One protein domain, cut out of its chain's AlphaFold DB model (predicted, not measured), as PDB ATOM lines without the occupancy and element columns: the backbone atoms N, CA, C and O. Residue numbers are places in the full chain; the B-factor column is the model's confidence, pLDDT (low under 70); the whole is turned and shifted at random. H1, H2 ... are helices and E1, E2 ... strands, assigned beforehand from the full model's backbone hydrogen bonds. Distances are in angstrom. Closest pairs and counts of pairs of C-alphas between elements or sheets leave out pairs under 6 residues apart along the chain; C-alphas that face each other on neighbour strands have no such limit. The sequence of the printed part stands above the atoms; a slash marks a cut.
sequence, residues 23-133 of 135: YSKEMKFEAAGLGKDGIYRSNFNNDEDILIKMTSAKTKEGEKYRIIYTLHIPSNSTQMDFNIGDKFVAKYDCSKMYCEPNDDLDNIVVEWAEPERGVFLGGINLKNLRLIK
ATOM      1  N   TYR A  23     390.438 416.669 377.265       83.38
ATOM      2  CA  TYR A  23     389.677 417.418 378.253       83.38
ATOM      3  C   TYR A  23     390.452 418.658 378.686       83.38
ATOM      4  O   TYR A  23     391.662 418.621 378.909       83.38
ATOM      5  N   SER A  24     389.725 419.764 378.859       87.56
ATOM      6  CA  SER A  24     390.263 420.904 379.600       87.56
ATOM      7  C   SER A  24     390.614 420.476 381.030       87.56
ATOM      8  O   SER A  24     390.026 419.529 381.558       87.56
ATOM      9  N   LYS A  25     391.523 421.204 381.689       89.00
ATOM     10  CA  LYS A  25     391.899 420.951 383.092       89.00
ATOM     11  C   LYS A  25     390.691 420.771 384.003       89.00
ATOM     12  O   LYS A  25     390.624 419.818 384.772       89.00
ATOM     13  N   GLU A  26     389.715 421.661 383.877       88.88
ATOM     14  CA  GLU A  26     388.509 421.628 384.697       88.88
ATOM     15  C   GLU A  26     387.655 420.381 384.421       88.88
ATOM     16  O   GLU A  26     387.187 419.741 385.358       88.88
ATOM     17  N   MET A  27     387.527 419.971 383.154       90.69
ATOM     18  CA  MET A  27     386.831 418.730 382.795       90.69
ATOM     19  C   MET A  27     387.566 417.491 383.314       90.69
ATOM     20  O   MET A  27     386.912 416.536 383.727       90.69
ATOM     21  N   LYS A  28     388.907 417.500 383.346       92.31
ATOM     22  CA  LYS A  28     389.685 416.422 383.978       92.31
ATOM     23  C   LYS A  28     389.407 416.353 385.481       92.31
ATOM     24  O   LYS A  28     389.173 415.265 385.997       92.31
ATOM     25  N   PHE A  29     389.360 417.492 386.182       93.44
ATOM     26  CA  PHE A  29     388.977 417.530 387.602       93.44
ATOM     27  C   PHE A  29     387.562 416.998 387.835       93.44
ATOM     28  O   PHE A  29     387.357 416.169 388.720       93.44
ATOM     29  N   GLU A  30     386.589 417.420 387.029       92.44
ATOM     30  CA  GLU A  30     385.219 416.909 387.115       92.44
ATOM     31  C   GLU A  30     385.152 415.395 386.879       92.44
ATOM     32  O   GLU A  30     384.534 414.683 387.674       92.44
ATOM     33  N   ALA A  31     385.836 414.896 385.846       92.00
ATOM     34  CA  ALA A  31     385.883 413.476 385.512       92.00
ATOM     35  C   ALA A  31     386.574 412.632 386.598       92.00
ATOM     36  O   ALA A  31     386.126 411.524 386.886       92.00
ATOM     37  N   ALA A  32     387.597 413.177 387.261       92.50
ATOM     38  CA  ALA A  32     388.291 412.542 388.384       92.50
ATOM     39  C   ALA A  32     387.494 412.575 389.709       92.50
ATOM     40  O   ALA A  32     388.010 412.196 390.759       92.50
ATOM     41  N   GLY A  33     386.244 413.057 389.703       92.44
ATOM     42  CA  GLY A  33     385.407 413.154 390.903       92.44
ATOM     43  C   GLY A  33     385.718 414.366 391.792       92.44
ATOM     44  O   GLY A  33     385.195 414.468 392.901       92.44
ATOM     45  N   LEU A  34     386.515 415.309 391.291       93.00
ATOM     46  CA  LEU A  34     386.932 416.557 391.934       93.00
ATOM     47  C   LEU A  34     386.216 417.764 391.297       93.00
ATOM     48  O   LEU A  34     386.798 418.816 391.066       93.00
ATOM     49  N   GLY A  35     384.925 417.638 390.983       89.31
ATOM     50  CA  GLY A  35     384.174 418.731 390.347       89.31
ATOM     51  C   GLY A  35     383.795 419.878 391.294       89.31
ATOM     52  O   GLY A  35     383.593 421.013 390.858       89.31
ATOM     53  N   LYS A  36     383.705 419.619 392.604       93.31
ATOM     54  CA  LYS A  36     383.183 420.575 393.599       93.31
ATOM     55  C   LYS A  36     384.268 421.085 394.534       93.31
ATOM     56  O   LYS A  36     385.190 420.351 394.874       93.31
ATOM     57  N   ASP A  37     384.122 422.317 394.999       96.25
ATOM     58  CA  ASP A  37     384.937 422.790 396.115       96.25
ATOM     59  C   ASP A  37     384.558 422.014 397.379       96.25
ATOM     60  O   ASP A  37     383.386 421.700 397.610       96.25
ATOM     61  N   GLY A  38     385.556 421.641 398.171       97.06
ATOM     62  CA  GLY A  38     385.326 420.756 399.300       97.06
ATOM     63  C   GLY A  38     386.575 420.080 399.833       97.06
ATOM     64  O   GLY A  38     387.704 420.407 399.468       97.06
ATOM     65  N   ILE A  39     386.344 419.112 400.710       97.94
ATOM     66  CA  ILE A  39     387.359 418.235 401.278       97.94
ATOM     67  C   ILE A  39     387.058 416.819 400.840       97.94
ATOM     68  O   ILE A  39     385.947 416.316 401.029       97.94
ATOM     69  N   TYR A  40     388.076 416.174 400.306       98.06
ATOM     70  CA  TYR A  40     388.066 414.803 399.860       98.06
ATOM     71  C   TYR A  40     389.071 413.997 400.671       98.06
ATOM     72  O   TYR A  40     389.987 414.544 401.284       98.06
ATOM     73  N   ARG A  41     388.902 412.681 400.656       97.81
ATOM     74  CA  ARG A  41     389.874 411.735 401.189       97.81
ATOM     75  C   ARG A  41     390.158 410.670 400.158       97.81
ATOM     76  O   ARG A  41     389.217 410.118 399.595       97.81
ATOM     77  N   SER A  42     391.429 410.387 399.941       97.50
ATOM     78  CA  SER A  42     391.898 409.296 399.097       97.50
ATOM     79  C   SER A  42     392.874 408.424 399.869       97.50
ATOM     80  O   SER A  42     393.420 408.831 400.896       97.50
ATOM     81  N   ASN A  43     393.065 407.203 399.390       96.12
ATOM     82  CA  ASN A  43     394.017 406.277 399.970       96.12
ATOM     83  C   ASN A  43     395.410 406.505 399.375       96.12
ATOM     84  O   ASN A  43     395.563 406.478 398.152       96.12
ATOM     85  N   PHE A  44     396.419 406.704 400.230       93.69
ATOM     86  CA  PHE A  44     397.810 406.794 399.786       93.69
ATOM     87  C   PHE A  44     398.463 405.413 399.784       93.69
ATOM     88  O   PHE A  44     398.956 404.951 398.754       93.69
ATOM     89  N   ASN A  45     398.429 404.738 400.936       93.75
ATOM     90  CA  ASN A  45     398.943 403.388 401.137       93.75
ATOM     91  C   ASN A  45     398.135 402.669 402.242       93.75
ATOM     92  O   ASN A  45     397.021 403.073 402.571       93.75
ATOM     93  N   ASN A  46     398.646 401.564 402.793       93.44
ATOM     94  CA  ASN A  46     397.922 400.806 403.822       93.44
ATOM     95  C   ASN A  46     397.802 401.560 405.162       93.44
ATOM     96  O   ASN A  46     396.835 401.352 405.894       93.44
ATOM     97  N   ASP A  47     398.739 402.460 405.453       96.06
ATOM     98  CA  ASP A  47     398.898 403.117 406.753       96.06
ATOM     99  C   ASP A  47     398.484 404.595 406.730       96.06
ATOM    100  O   ASP A  47     398.152 405.158 407.776       96.06
ATOM    101  N   GLU A  48     398.451 405.207 405.545       97.00
ATOM    102  CA  GLU A  48     398.129 406.613 405.337       97.00
ATOM    103  C   GLU A  48     397.044 406.839 404.275       97.00
ATOM    104  O   GLU A  48     397.015 406.226 403.201       97.00
ATOM    105  N   ASP A  49     396.212 407.836 404.554       97.38
ATOM    106  CA  ASP A  49     395.296 408.471 403.618       97.38
ATOM    107  C   ASP A  49     395.728 409.927 403.370       97.38
ATOM    108  O   ASP A  49     396.452 410.533 404.164       97.38
ATOM    109  N   ILE A  50     395.230 410.521 402.287       97.12
ATOM    110  CA  ILE A  50     395.416 411.941 401.971       97.12
ATOM    111  C   ILE A  50     394.080 412.653 402.152       97.12
ATOM    112  O   ILE A  50     393.087 412.283 401.524       97.12
ATOM    113  N   LEU A  51     394.046 413.703 402.974       97.69
ATOM    114  CA  LEU A  51     392.980 414.700 402.908       97.69
ATOM    115  C   LEU A  51     393.326 415.722 401.833       97.69
ATOM    116  O   LEU A  51     394.395 416.324 401.873       97.69
ATOM    117  N   ILE A  52     392.407 415.941 400.902       97.62
ATOM    118  CA  ILE A  52     392.556 416.860 399.777       97.62
ATOM    119  C   ILE A  52     391.503 417.953 399.939       97.62
ATOM    120  O   ILE A  52     390.315 417.702 399.755       97.62
ATOM    121  N   LYS A  53     391.912 419.171 400.288       97.44
ATOM    122  CA  LYS A  53     391.025 420.339 400.298       97.44
ATOM    123  C   LYS A  53     391.194 421.092 398.991       97.44
ATOM    124  O   LYS A  53     392.291 421.544 398.676       97.44
ATOM    125  N   MET A  54     390.110 421.243 398.247       95.75
ATOM    126  CA  MET A  54     390.115 421.872 396.937       95.75
ATOM    127  C   MET A  54     389.188 423.081 396.917       95.75
ATOM    128  O   MET A  54     388.049 423.025 397.384       95.75
ATOM    129  N   THR A  55     389.695 424.174 396.359       95.62
ATOM    130  CA  THR A  55     388.989 425.452 396.248       95.62
ATOM    131  C   THR A  55     389.146 426.019 394.847       95.62
ATOM    132  O   THR A  55     390.224 425.921 394.259       95.62
ATOM    133  N   SER A  56     388.103 426.653 394.330       93.94
ATOM    134  CA  SER A  56     388.134 427.361 393.059       93.94
ATOM    135  C   SER A  56     388.599 428.801 393.255       93.94
ATOM    136  O   SER A  56     388.203 429.485 394.196       93.94
ATOM    137  N   ALA A  57     389.396 429.282 392.314       92.81
ATOM    138  CA  ALA A  57     389.818 430.669 392.209       92.81
ATOM    139  C   ALA A  57     389.651 431.146 390.759       92.81
ATOM    140  O   ALA A  57     389.281 430.372 389.871       92.81
ATOM    141  N   LYS A  58     389.877 432.440 390.523       92.31
ATOM    142  CA  LYS A  58     389.861 433.031 389.183       92.31
ATOM    143  C   LYS A  58     391.119 433.850 388.952       92.31
ATOM    144  O   LYS A  58     391.564 434.549 389.863       92.31
ATOM    145  N   THR A  59     391.684 433.763 387.753       87.94
ATOM    146  CA  THR A  59     392.753 434.666 387.313       87.94
ATOM    147  C   THR A  59     392.213 436.095 387.190       87.94
ATOM    148  O   THR A  59     391.005 436.334 387.300       87.94
ATOM    149  N   LYS A  60     393.095 437.072 386.944       89.31
ATOM    150  CA  LYS A  60     392.669 438.465 386.714       89.31
ATOM    151  C   LYS A  60     391.785 438.585 385.468       89.31
ATOM    152  O   LYS A  60     390.898 439.429 385.422       89.31
ATOM    153  N   GLU A  61     392.011 437.706 384.502       90.00
ATOM    154  CA  GLU A  61     391.300 437.583 383.234       90.00
ATOM    155  C   GLU A  61     389.973 436.812 383.383       90.00
ATOM    156  O   GLU A  61     389.195 436.727 382.437       90.00
ATOM    157  N   GLY A  62     389.685 436.277 384.577       88.00
ATOM    158  CA  GLY A  62     388.434 435.591 384.903       88.00
ATOM    159  C   GLY A  62     388.435 434.083 384.646       88.00
ATOM    160  O   GLY A  62     387.409 433.440 384.882       88.00
ATOM    161  N   GLU A  63     389.560 433.508 384.213       86.94
ATOM    162  CA  GLU A  63     389.707 432.067 384.000       86.94
ATOM    163  C   GLU A  63     389.673 431.330 385.342       86.94
ATOM    164  O   GLU A  63     390.382 431.687 386.284       86.94
ATOM    165  N   LYS A  64     388.820 430.308 385.447       88.94
ATOM    166  CA  LYS A  64     388.688 429.509 386.665       88.94
ATOM    167  C   LYS A  64     389.856 428.532 386.772       88.94
ATOM    168  O   LYS A  64     390.156 427.827 385.817       88.94
ATOM    169  N   TYR A  65     390.451 428.439 387.953       91.69
ATOM    170  CA  TYR A  65     391.463 427.432 388.265       91.69
ATOM    171  C   TYR A  65     391.245 426.863 389.669       91.69
ATOM    172  O   TYR A  65     390.486 427.415 390.471       91.69
ATOM    173  N   ARG A  66     391.902 425.740 389.970       94.06
ATOM    174  CA  ARG A  66     391.826 425.076 391.277       94.06
ATOM    175  C   ARG A  66     393.065 425.376 392.117       94.06
ATOM    176  O   ARG A  66     394.173 425.480 391.603       94.06
ATOM    177  N   ILE A  67     392.876 425.487 393.422       94.81
ATOM    178  CA  ILE A  67     393.950 425.439 394.413       94.81
ATOM    179  C   ILE A  67     393.694 424.202 395.261       94.81
ATOM    180  O   ILE A  67     392.578 423.998 395.747       94.81
ATOM    181  N   ILE A  68     394.723 423.379 395.410       95.50
ATOM    182  CA  ILE A  68     394.659 422.105 396.116       95.50
ATOM    183  C   ILE A  68     395.575 422.184 397.322       95.50
ATOM    184  O   ILE A  68     396.722 422.617 397.223       95.50
ATOM    185  N   TYR A  69     395.069 421.728 398.453       96.12
ATOM    186  CA  TYR A  69     395.838 421.534 399.662       96.12
ATOM    187  C   TYR A  69     395.780 420.069 400.051       96.12
ATOM    188  O   TYR A  69     394.704 419.469 399.990       96.12
ATOM    189  N   THR A  70     396.903 419.503 400.471       96.25
ATOM    190  CA  THR A  70     396.954 418.109 400.912       96.25
ATOM    191  C   THR A  70     397.548 417.981 402.303       96.25
ATOM    192  O   THR A  70     398.445 418.731 402.687       96.25
ATOM    193  N   LEU A  71     397.032 417.012 403.057       96.44
ATOM    194  CA  LEU A  71     397.576 416.586 404.338       96.44
ATOM    195  C   LEU A  71     397.555 415.058 404.399       96.44
ATOM    196  O   LEU A  71     396.494 414.452 404.244       96.44
ATOM    197  N   HIS A  72     398.712 414.452 404.653       95.62
ATOM    198  CA  HIS A  72     398.800 413.025 404.951       95.62
ATOM    199  C   HIS A  72     398.320 412.780 406.382       95.62
ATOM    200  O   HIS A  72     398.723 413.481 407.314       95.62
ATOM    201  N   ILE A  73     397.447 411.794 406.550       96.38
ATOM    202  CA  ILE A  73     396.893 411.391 407.841       96.38
ATOM    203  C   ILE A  73     396.962 409.867 407.978       96.38
ATOM    204  O   ILE A  73     396.868 409.168 406.972       96.38
ATOM    205  N   PRO A  74     397.043 409.319 409.201       97.62
ATOM    206  CA  PRO A  74     396.896 407.881 409.398       97.62
ATOM    207  C   PRO A  74     395.561 407.365 408.839       97.62
ATOM    208  O   PRO A  74     394.521 408.003 409.027       97.62
ATOM    209  N   SER A  75     395.551 406.184 408.220       95.50
ATOM    210  CA  SER A  75     394.349 405.572 407.625       95.50
ATOM    211  C   SER A  75     393.211 405.362 408.631       95.50
ATOM    212  O   SER A  75     392.034 405.406 408.276       95.50
ATOM    213  N   ASN A  76     393.522 405.181 409.916       95.25
ATOM    214  CA  ASN A  76     392.526 405.058 410.987       95.25
ATOM    215  C   ASN A  76     392.090 406.408 411.594       95.25
ATOM    216  O   ASN A  76     391.259 406.428 412.502       95.25
ATOM    217  N   SER A  77     392.628 407.533 411.112       96.44
ATOM    218  CA  SER A  77     392.288 408.863 411.613       96.44
ATOM    219  C   SER A  77     390.831 409.217 411.317       96.44
ATOM    220  O   SER A  77     390.317 408.984 410.217       96.44
ATOM    221  N   THR A  78     390.171 409.840 412.292       96.19
ATOM    222  CA  THR A  78     388.825 410.419 412.160       96.19
ATOM    223  C   THR A  78     388.854 411.865 411.665       96.19
ATOM    224  O   THR A  78     387.803 412.493 411.546       96.19
ATOM    225  N   GLN A  79     390.038 412.410 411.369       96.06
ATOM    226  CA  GLN A  79     390.186 413.772 410.875       96.06
ATOM    227  C   GLN A  79     389.472 413.944 409.527       96.06
ATOM    228  O   GLN A  79     389.646 413.156 408.595       96.06
ATOM    229  N   MET A  80     388.650 414.990 409.444       94.75
ATOM    230  CA  MET A  80     387.816 415.314 408.279       94.75
ATOM    231  C   MET A  80     388.167 416.664 407.647       94.75
ATOM    232  O   MET A  80     387.646 416.991 406.586       94.75
ATOM    233  N   ASP A  81     389.001 417.462 408.316       95.56
ATOM    234  CA  ASP A  81     389.382 418.812 407.909       95.56
ATOM    235  C   ASP A  81     390.770 419.167 408.480       95.56
ATOM    236  O   ASP A  81     391.266 418.496 409.389       95.56
ATOM    237  N   PHE A  82     391.406 420.203 407.942       95.62
ATOM    238  CA  PHE A  82     392.701 420.727 408.373       95.62
ATOM    239  C   PHE A  82     392.846 422.220 408.045       95.62
ATOM    240  O   PHE A  82     392.204 422.743 407.122       95.62
ATOM    241  N   ASN A  83     393.710 422.921 408.782       93.81
ATOM    242  CA  ASN A  83     393.976 424.332 408.525       93.81
ATOM    243  C   ASN A  83     395.048 424.475 407.446       93.81
ATOM    244  O   ASN A  83     396.111 423.875 407.515       93.81
ATOM    245  N   ILE A  84     394.791 425.331 406.459       91.19
ATOM    246  CA  ILE A  84     395.701 425.547 405.321       91.19
ATOM    247  C   ILE A  84     397.078 426.105 405.750       91.19
ATOM    248  O   ILE A  84     398.050 425.959 405.018       91.19
ATOM    249  N   GLY A  85     397.170 426.745 406.921       89.00
ATOM    250  CA  GLY A  85     398.419 427.297 407.459       89.00
ATOM    251  C   GLY A  85     399.282 426.306 408.248       89.00
ATOM    252  O   GLY A  85     400.325 426.706 408.762       89.00
ATOM    253  N   ASP A  86     398.856 425.047 408.384       90.38
ATOM    254  CA  ASP A  86     399.593 424.053 409.162       90.38
ATOM    255  C   ASP A  86     400.889 423.633 408.448       90.38
ATOM    256  O   ASP A  86     400.936 423.480 407.228       90.38
ATOM    257  N   LYS A  87     401.959 423.397 409.220       86.75
ATOM    258  CA  LYS A  87     403.320 423.138 408.706       86.75
ATOM    259  C   LYS A  87     403.414 421.964 407.719       86.75
ATOM    260  O   LYS A  87     404.295 421.957 406.867       86.75
ATOM    261  N   PHE A  88     402.551 420.963 407.872       88.81
ATOM    262  CA  PHE A  88     402.570 419.732 407.075       88.81
ATOM    263  C   PHE A  88     401.612 419.770 405.881       88.81
ATOM    264  O   PHE A  88     401.468 418.769 405.186       88.81
ATOM    265  N   VAL A  89     400.947 420.903 405.650       94.25
ATOM    266  CA  VAL A  89     400.032 421.067 404.525       94.25
ATOM    267  C   VAL A  89     400.812 421.518 403.301       94.25
ATOM    268  O   VAL A  89     401.445 422.574 403.301       94.25
ATOM    269  N   ALA A  90     400.726 420.732 402.232       91.69
ATOM    270  CA  ALA A  90     401.237 421.136 400.931       91.69
ATOM    271  C   ALA A  90     400.166 421.930 400.173       91.69
ATOM    272  O   ALA A  90     398.974 421.638 400.279       91.69
ATOM    273  N   LYS A  91     400.590 422.940 399.404       93.00
ATOM    274  CA  LYS A  91     399.727 423.770 398.551       93.00
ATOM    275  C   LYS A  91     400.157 423.639 397.094       93.00
ATOM    276  O   LYS A  91     401.315 423.890 396.773       93.00
ATOM    277  N   TYR A  92     399.189 423.404 396.219       92.25
ATOM    278  CA  TYR A  92     399.361 423.344 394.774       92.25
ATOM    279  C   TYR A  92     398.425 424.352 394.103       92.25
ATOM    280  O   TYR A  92     397.217 424.361 394.338       92.25
ATOM    281  N   ASP A  93     399.002 425.237 393.294       91.62
ATOM    282  CA  ASP A  93     398.265 426.229 392.512       91.62
ATOM    283  C   ASP A  93     398.098 425.718 391.080       91.62
ATOM    284  O   ASP A  93     399.073 425.677 390.323       91.62
ATOM    285  N   CYS A  94     396.873 425.334 390.708       91.31
ATOM    286  CA  CYS A  94     396.614 424.735 389.404       91.31
ATOM    287  C   CYS A  94     396.422 425.715 388.248       91.31
ATOM    288  O   CYS A  94     396.116 425.288 387.135       91.31
ATOM    289  N   SER A  95     396.676 427.010 388.462       88.25
ATOM    290  CA  SER A  95     396.945 427.916 387.338       88.25
ATOM    291  C   SER A  95     398.269 427.580 386.632       88.25
ATOM    292  O   SER A  95     398.467 427.937 385.473       88.25
ATOM    293  N   LYS A  96     399.180 426.862 387.306       82.75
ATOM    294  CA  LYS A  96     400.477 426.445 386.754       82.75
ATOM    295  C   LYS A  96     400.355 425.249 385.808       82.75
ATOM    296  O   LYS A  96     399.342 424.552 385.775       82.75
ATOM    297  N   MET A  97     401.415 424.998 385.036       77.50
ATOM    298  CA  MET A  97     401.449 423.960 384.001       77.50
ATOM    299  C   MET A  97     401.168 422.557 384.563       77.50
ATOM    300  O   MET A  97     400.268 421.890 384.061       77.50
ATOM    301  N   TYR A  98     401.849 422.160 385.641       83.00
ATOM    302  CA  TYR A  98     401.794 420.809 386.211       83.00
ATOM    303  C   TYR A  98     400.899 420.756 387.458       83.00
ATOM    304  O   TYR A  98     401.387 420.843 388.586       83.00
ATOM    305  N   CYS A  99     399.582 420.711 387.234       91.19
ATOM    306  CA  CYS A  99     398.547 420.582 388.270       91.19
ATOM    307  C   CYS A  99     397.210 420.202 387.616       91.19
ATOM    308  O   CYS A  99     396.331 421.041 387.408       91.19
ATOM    309  N   GLU A 100     397.085 418.946 387.206       93.00
ATOM    310  CA  GLU A 100     395.862 418.405 386.609       93.00
ATOM    311  C   GLU A 100     395.789 416.889 386.804       93.00
ATOM    312  O   GLU A 100     396.834 416.249 386.962       93.00
ATOM    313  N   PRO A 101     394.587 416.290 386.807       93.94
ATOM    314  CA  PRO A 101     394.468 414.843 386.734       93.94
ATOM    315  C   PRO A 101     395.136 414.302 385.465       93.94
ATOM    316  O   PRO A 101     395.041 414.918 384.402       93.94
ATOM    317  N   ASN A 102     395.820 413.165 385.579       92.38
ATOM    318  CA  ASN A 102     396.351 412.445 384.423       92.38
ATOM    319  C   ASN A 102     395.221 411.845 383.571       92.38
ATOM    320  O   ASN A 102     394.051 411.866 383.948       92.38
ATOM    321  N   ASP A 103     395.574 411.282 382.419       88.69
ATOM    322  CA  ASP A 103     394.584 410.759 381.472       88.69
ATOM    323  C   ASP A 103     393.852 409.504 381.991       88.69
ATOM    324  O   ASP A 103     392.727 409.241 381.570       88.69
ATOM    325  N   ASP A 104     394.448 408.782 382.949       89.44
ATOM    326  CA  ASP A 104     393.815 407.662 383.662       89.44
ATOM    327  C   ASP A 104     392.905 408.120 384.819       89.44
ATOM    328  O   ASP A 104     392.175 407.310 385.394       89.44
ATOM    329  N   LEU A 105     392.922 409.420 385.148       90.06
ATOM    330  CA  LEU A 105     392.145 410.066 386.215       90.06
ATOM    331  C   LEU A 105     392.380 409.479 387.620       90.06
ATOM    332  O   LEU A 105     391.560 409.662 388.521       90.06
ATOM    333  N   ASP A 106     393.497 408.784 387.825       92.75
ATOM    334  CA  ASP A 106     393.842 408.116 389.081       92.75
ATOM    335  C   ASP A 106     394.824 408.927 389.941       92.75
ATOM    336  O   ASP A 106     394.974 408.657 391.135       92.75
ATOM    337  N   ASN A 107     395.454 409.955 389.365       94.44
ATOM    338  CA  ASN A 107     396.388 410.842 390.045       94.44
ATOM    339  C   ASN A 107     396.235 412.287 389.573       94.44
ATOM    340  O   ASN A 107     396.027 412.543 388.391       94.44
ATOM    341  N   ILE A 108     396.459 413.245 390.474       94.56
ATOM    342  CA  ILE A 108     396.726 414.639 390.097       94.56
ATOM    343  C   ILE A 108     398.234 414.793 389.938       94.56
ATOM    344  O   ILE A 108     398.972 414.671 390.917       94.56
ATOM    345  N   VAL A 109     398.692 415.063 388.718       94.00
ATOM    346  CA  VAL A 109     400.098 415.363 388.445       94.00
ATOM    347  C   VAL A 109     400.384 416.762 388.956       94.00
ATOM    348  O   VAL A 109     399.749 417.725 388.528       94.00
ATOM    349  N   VAL A 110     401.339 416.872 389.871       92.19
ATOM    350  CA  VAL A 110     401.712 418.129 390.518       92.19
ATOM    351  C   VAL A 110     403.223 418.305 390.535       92.19
ATOM    352  O   VAL A 110     403.988 417.344 390.575       92.19
ATOM    353  N   GLU A 111     403.660 419.555 390.541       87.19
ATOM    354  CA  GLU A 111     405.054 419.910 390.770       87.19
ATOM    355  C   GLU A 111     405.370 419.921 392.277       87.19
ATOM    356  O   GLU A 111     404.714 420.612 393.060       87.19
ATOM    357  N   TRP A 112     406.375 419.147 392.684       82.06
ATOM    358  CA  TRP A 112     406.897 419.079 394.046       82.06
ATOM    359  C   TRP A 112     408.226 419.816 394.117       82.06
ATOM    360  O   TRP A 112     409.079 419.657 393.246       82.06
ATOM    361  N   ALA A 113     408.410 420.601 395.175       72.81
ATOM    362  CA  ALA A 113     409.675 421.250 395.477       72.81
ATOM    363  C   ALA A 113     410.237 420.660 396.773       72.81
ATOM    364  O   ALA A 113     409.700 420.901 397.855       72.81
ATOM    365  N   GLU A 114     411.323 419.901 396.662       73.56
ATOM    366  CA  GLU A 114     412.083 419.416 397.812       73.56
ATOM    367  C   GLU A 114     413.374 420.233 397.960       73.56
ATOM    368  O   GLU A 114     414.091 420.416 396.973       73.56
ATOM    369  N   PRO A 115     413.726 420.692 399.179       70.81
ATOM    370  CA  PRO A 115     414.919 421.511 399.397       70.81
ATOM    371  C   PRO A 115     416.220 420.896 398.862       70.81
ATOM    372  O   PRO A 115     417.089 421.622 398.389       70.81
ATOM    373  N   GLU A 116     416.351 419.568 398.920       80.06
ATOM    374  CA  GLU A 116     417.582 418.855 398.551       80.06
ATOM    375  C   GLU A 116     417.586 418.339 397.107       80.06
ATOM    376  O   GLU A 116     418.646 418.176 396.506       80.06
ATOM    377  N   ARG A 117     416.405 418.074 396.540       72.25
ATOM    378  CA  ARG A 117     416.239 417.468 395.207       72.25
ATOM    379  C   ARG A 117     415.792 418.454 394.135       72.25
ATOM    380  O   ARG A 117     415.777 418.104 392.957       72.25
ATOM    381  N   GLY A 118     415.467 419.683 394.523       80.69
ATOM    382  CA  GLY A 118     414.917 420.679 393.621       80.69
ATOM    383  C   GLY A 118     413.471 420.360 393.254       80.69
ATOM    384  O   GLY A 118     412.696 419.861 394.070       80.69
ATOM    385  N   VAL A 119     413.101 420.700 392.024       80.62
ATOM    386  CA  VAL A 119     411.726 420.606 391.537       80.62
ATOM    387  C   VAL A 119     411.551 419.353 390.680       80.62
ATOM    388  O   VAL A 119     412.311 419.147 389.735       80.62
ATOM    389  N   PHE A 120     410.547 418.531 390.981       85.12
ATOM    390  CA  PHE A 120     410.215 417.326 390.215       85.12
ATOM    391  C   PHE A 120     408.701 417.099 390.131       85.12
ATOM    392  O   PHE A 120     407.922 417.706 390.862       85.12
ATOM    393  N   LEU A 121     408.271 416.223 389.220       87.06
ATOM    394  CA  LEU A 121     406.861 415.857 389.074       87.06
ATOM    395  C   LEU A 121     406.506 414.709 390.020       87.06
ATOM    396  O   LEU A 121     407.175 413.676 390.029       87.06
ATOM    397  N   GLY A 122     405.434 414.886 390.785       87.88
ATOM    398  CA  GLY A 122     404.843 413.867 391.644       87.88
ATOM    399  C   GLY A 122     403.351 413.690 391.367       87.88
ATOM    400  O   GLY A 122     402.770 414.391 390.536       87.88
ATOM    401  N   GLY A 123     402.726 412.748 392.073       91.69
ATOM    402  CA  GLY A 123     401.306 412.426 391.930       91.69
ATOM    403  C   GLY A 123     400.571 412.460 393.267       91.69
ATOM    404  O   GLY A 123     401.057 411.909 394.254       91.69
ATOM    405  N   ILE A 124     399.398 413.092 393.299       94.38
ATOM    406  CA  ILE A 124     398.435 412.961 394.401       94.38
ATOM    407  C   ILE A 124     397.466 411.842 394.030       94.38
ATOM    408  O   ILE A 124     396.668 412.005 393.109       94.38
ATOM    409  N   ASN A 125     397.533 410.725 394.753       94.38
ATOM    410  CA  ASN A 125     396.731 409.535 394.479       94.38
ATOM    411  C   ASN A 125     395.233 409.789 394.737       94.38
ATOM    412  O   ASN A 125     394.866 410.318 395.788       94.38
ATOM    413  N   LEU A 126     394.372 409.390 393.797       96.06
ATOM    414  CA  LEU A 126     392.907 409.499 393.861       96.06
ATOM    415  C   LEU A 126     392.213 408.144 394.080       96.06
ATOM    416  O   LEU A 126     390.992 408.021 393.971       96.06
ATOM    417  N   LYS A 127     392.961 407.101 394.439       95.12
ATOM    418  CA  LYS A 127     392.410 405.791 394.781       95.12
ATOM    419  C   LYS A 127     391.404 405.906 395.924       95.12
ATOM    420  O   LYS A 127     391.692 406.480 396.974       95.12
ATOM    421  N   ASN A 128     390.229 405.305 395.734       94.88
ATOM    422  CA  ASN A 128     389.113 405.352 396.685       94.88
ATOM    423  C   ASN A 128     388.734 406.785 397.105       94.88
ATOM    424  O   ASN A 128     388.353 407.010 398.258       94.88
ATOM    425  N   LEU A 129     388.853 407.749 396.183       96.88
ATOM    426  CA  LEU A 129     388.481 409.135 396.433       96.88
ATOM    427  C   LEU A 129     387.026 409.228 396.904       96.88
ATOM    428  O   LEU A 129     386.100 408.738 396.257       96.88
ATOM    429  N   ARG A 130     386.821 409.917 398.025       96.00
ATOM    430  CA  ARG A 130     385.498 410.213 398.575       96.00
ATOM    431  C   ARG A 130     385.401 411.665 399.004       96.00
ATOM    432  O   ARG A 130     386.290 412.178 399.678       96.00
ATOM    433  N   LEU A 131     384.293 412.310 398.657       96.88
ATOM    434  CA  LEU A 131     383.941 413.628 399.176       96.88
ATOM    435  C   LEU A 131     383.525 413.497 400.648       96.88
ATOM    436  O   LEU A 131     382.593 412.761 400.967       96.88
ATOM    437  N   ILE A 132     384.201 414.222 401.536       96.94
ATOM    438  CA  ILE A 132     383.853 414.323 402.960       96.94
ATOM    439  C   ILE A 132     382.897 415.494 403.186       96.94
ATOM    440  O   ILE A 132     381.907 415.365 403.903       96.94
ATOM    441  N   LYS A 133     383.201 416.651 402.589       95.94
ATOM    442  CA  LYS A 133     382.459 417.899 402.796       95.94
ATOM    443  C   LYS A 133     382.494 418.753 401.535       95.94
ATOM    444  O   LYS A 133     383.578 419.023 401.038       95.94
TER     445      LYS A 133
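Overview. This is residues 23 to 133 of the 135 residues of an uncharacterized protein of Campylobacter concisus UNSW1 (UniProt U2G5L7). A strongly twisted sheet of five strands is crossed on one face by a smaller sheet of three, the two only partly face to face. The hairpin E6 and E7 of the small sheet reaches with residues 115 to 117 past edge strand E4, the short helix H1 sits by E5, and residues 75 to 89 make a long loop on the other side of the large sheet. The printed part has 111 residues, in the order H1 E1 E2 E3 E4 E5 E6 E7 E8, and is mostly strand; the sheets, E4 E3 E2 E1 E8 and E5 E6 E7, are both antiparallel. It is compact, with a radius of gyration of the C-alphas of 13.6 A, and spans 42 by 34 by 29 A.

Along the chain. H1, residues 25 to 31, begins at C-alpha 25 (391.899, 420.951, 383.092). E1 is residues 38 to 43, 16.9 A long. E2, residues 48 to 58, measures 32.1 A and E3, residues 64 to 74, 32.4 A. E4 is residues 90 to 93 and E5 residues 99 to 101. E6, residues 107 to 114, is 19.5 A long and bends by 55 degrees at residue 111. E7, residues 118 to 125, is 21.3 A long and bends by 51 degrees at residue 121. E8, residues 130 to 133, ends at C-alpha 133 (382.459, 417.899, 402.796).

Arrangement. E1 to E4 form a meander, each strand the antiparallel neighbour of the one before. N 40 and O 52 of the hairpin E1 and E2 are 2.8 A apart, within hydrogen-bond range, as are N 53 and O 69 of E2 and E3, 2.8 A, and N 92 and O 68 of E3 and E4, 2.8 A. Edge strand E8 is the antiparallel neighbour of E1, with N 41 and O 130 at 2.8 A. E5, E6 and E7 form a second meander, with N 109 and O 100 at 2.8 A and N 112 and O 120 at 2.8 A. The sheets make a sandwich, two sheets face to face, 10.2 A centre to centre where they face each other, their strands at 86 degrees. The closest C-alphas of E4 and E6, Tyr 92 and Val 110, are 7.1 A apart. H1 only grazes both sheets; its closest C-alpha pair with E5, Lys 28 and Pro 101, is 5.7 A apart. In H1 every O i to N i+4 pair is within hydrogen-bond range.

Size, cuts and confidence. The farthest C-alphas, of Glu 61 and Asn 76, are 42.8 A apart. The printed part has no cut. The link E3 to E4 is long, with 15 residues. The mean pLDDT of the printed part is 91.7, and no printed residue is under 70.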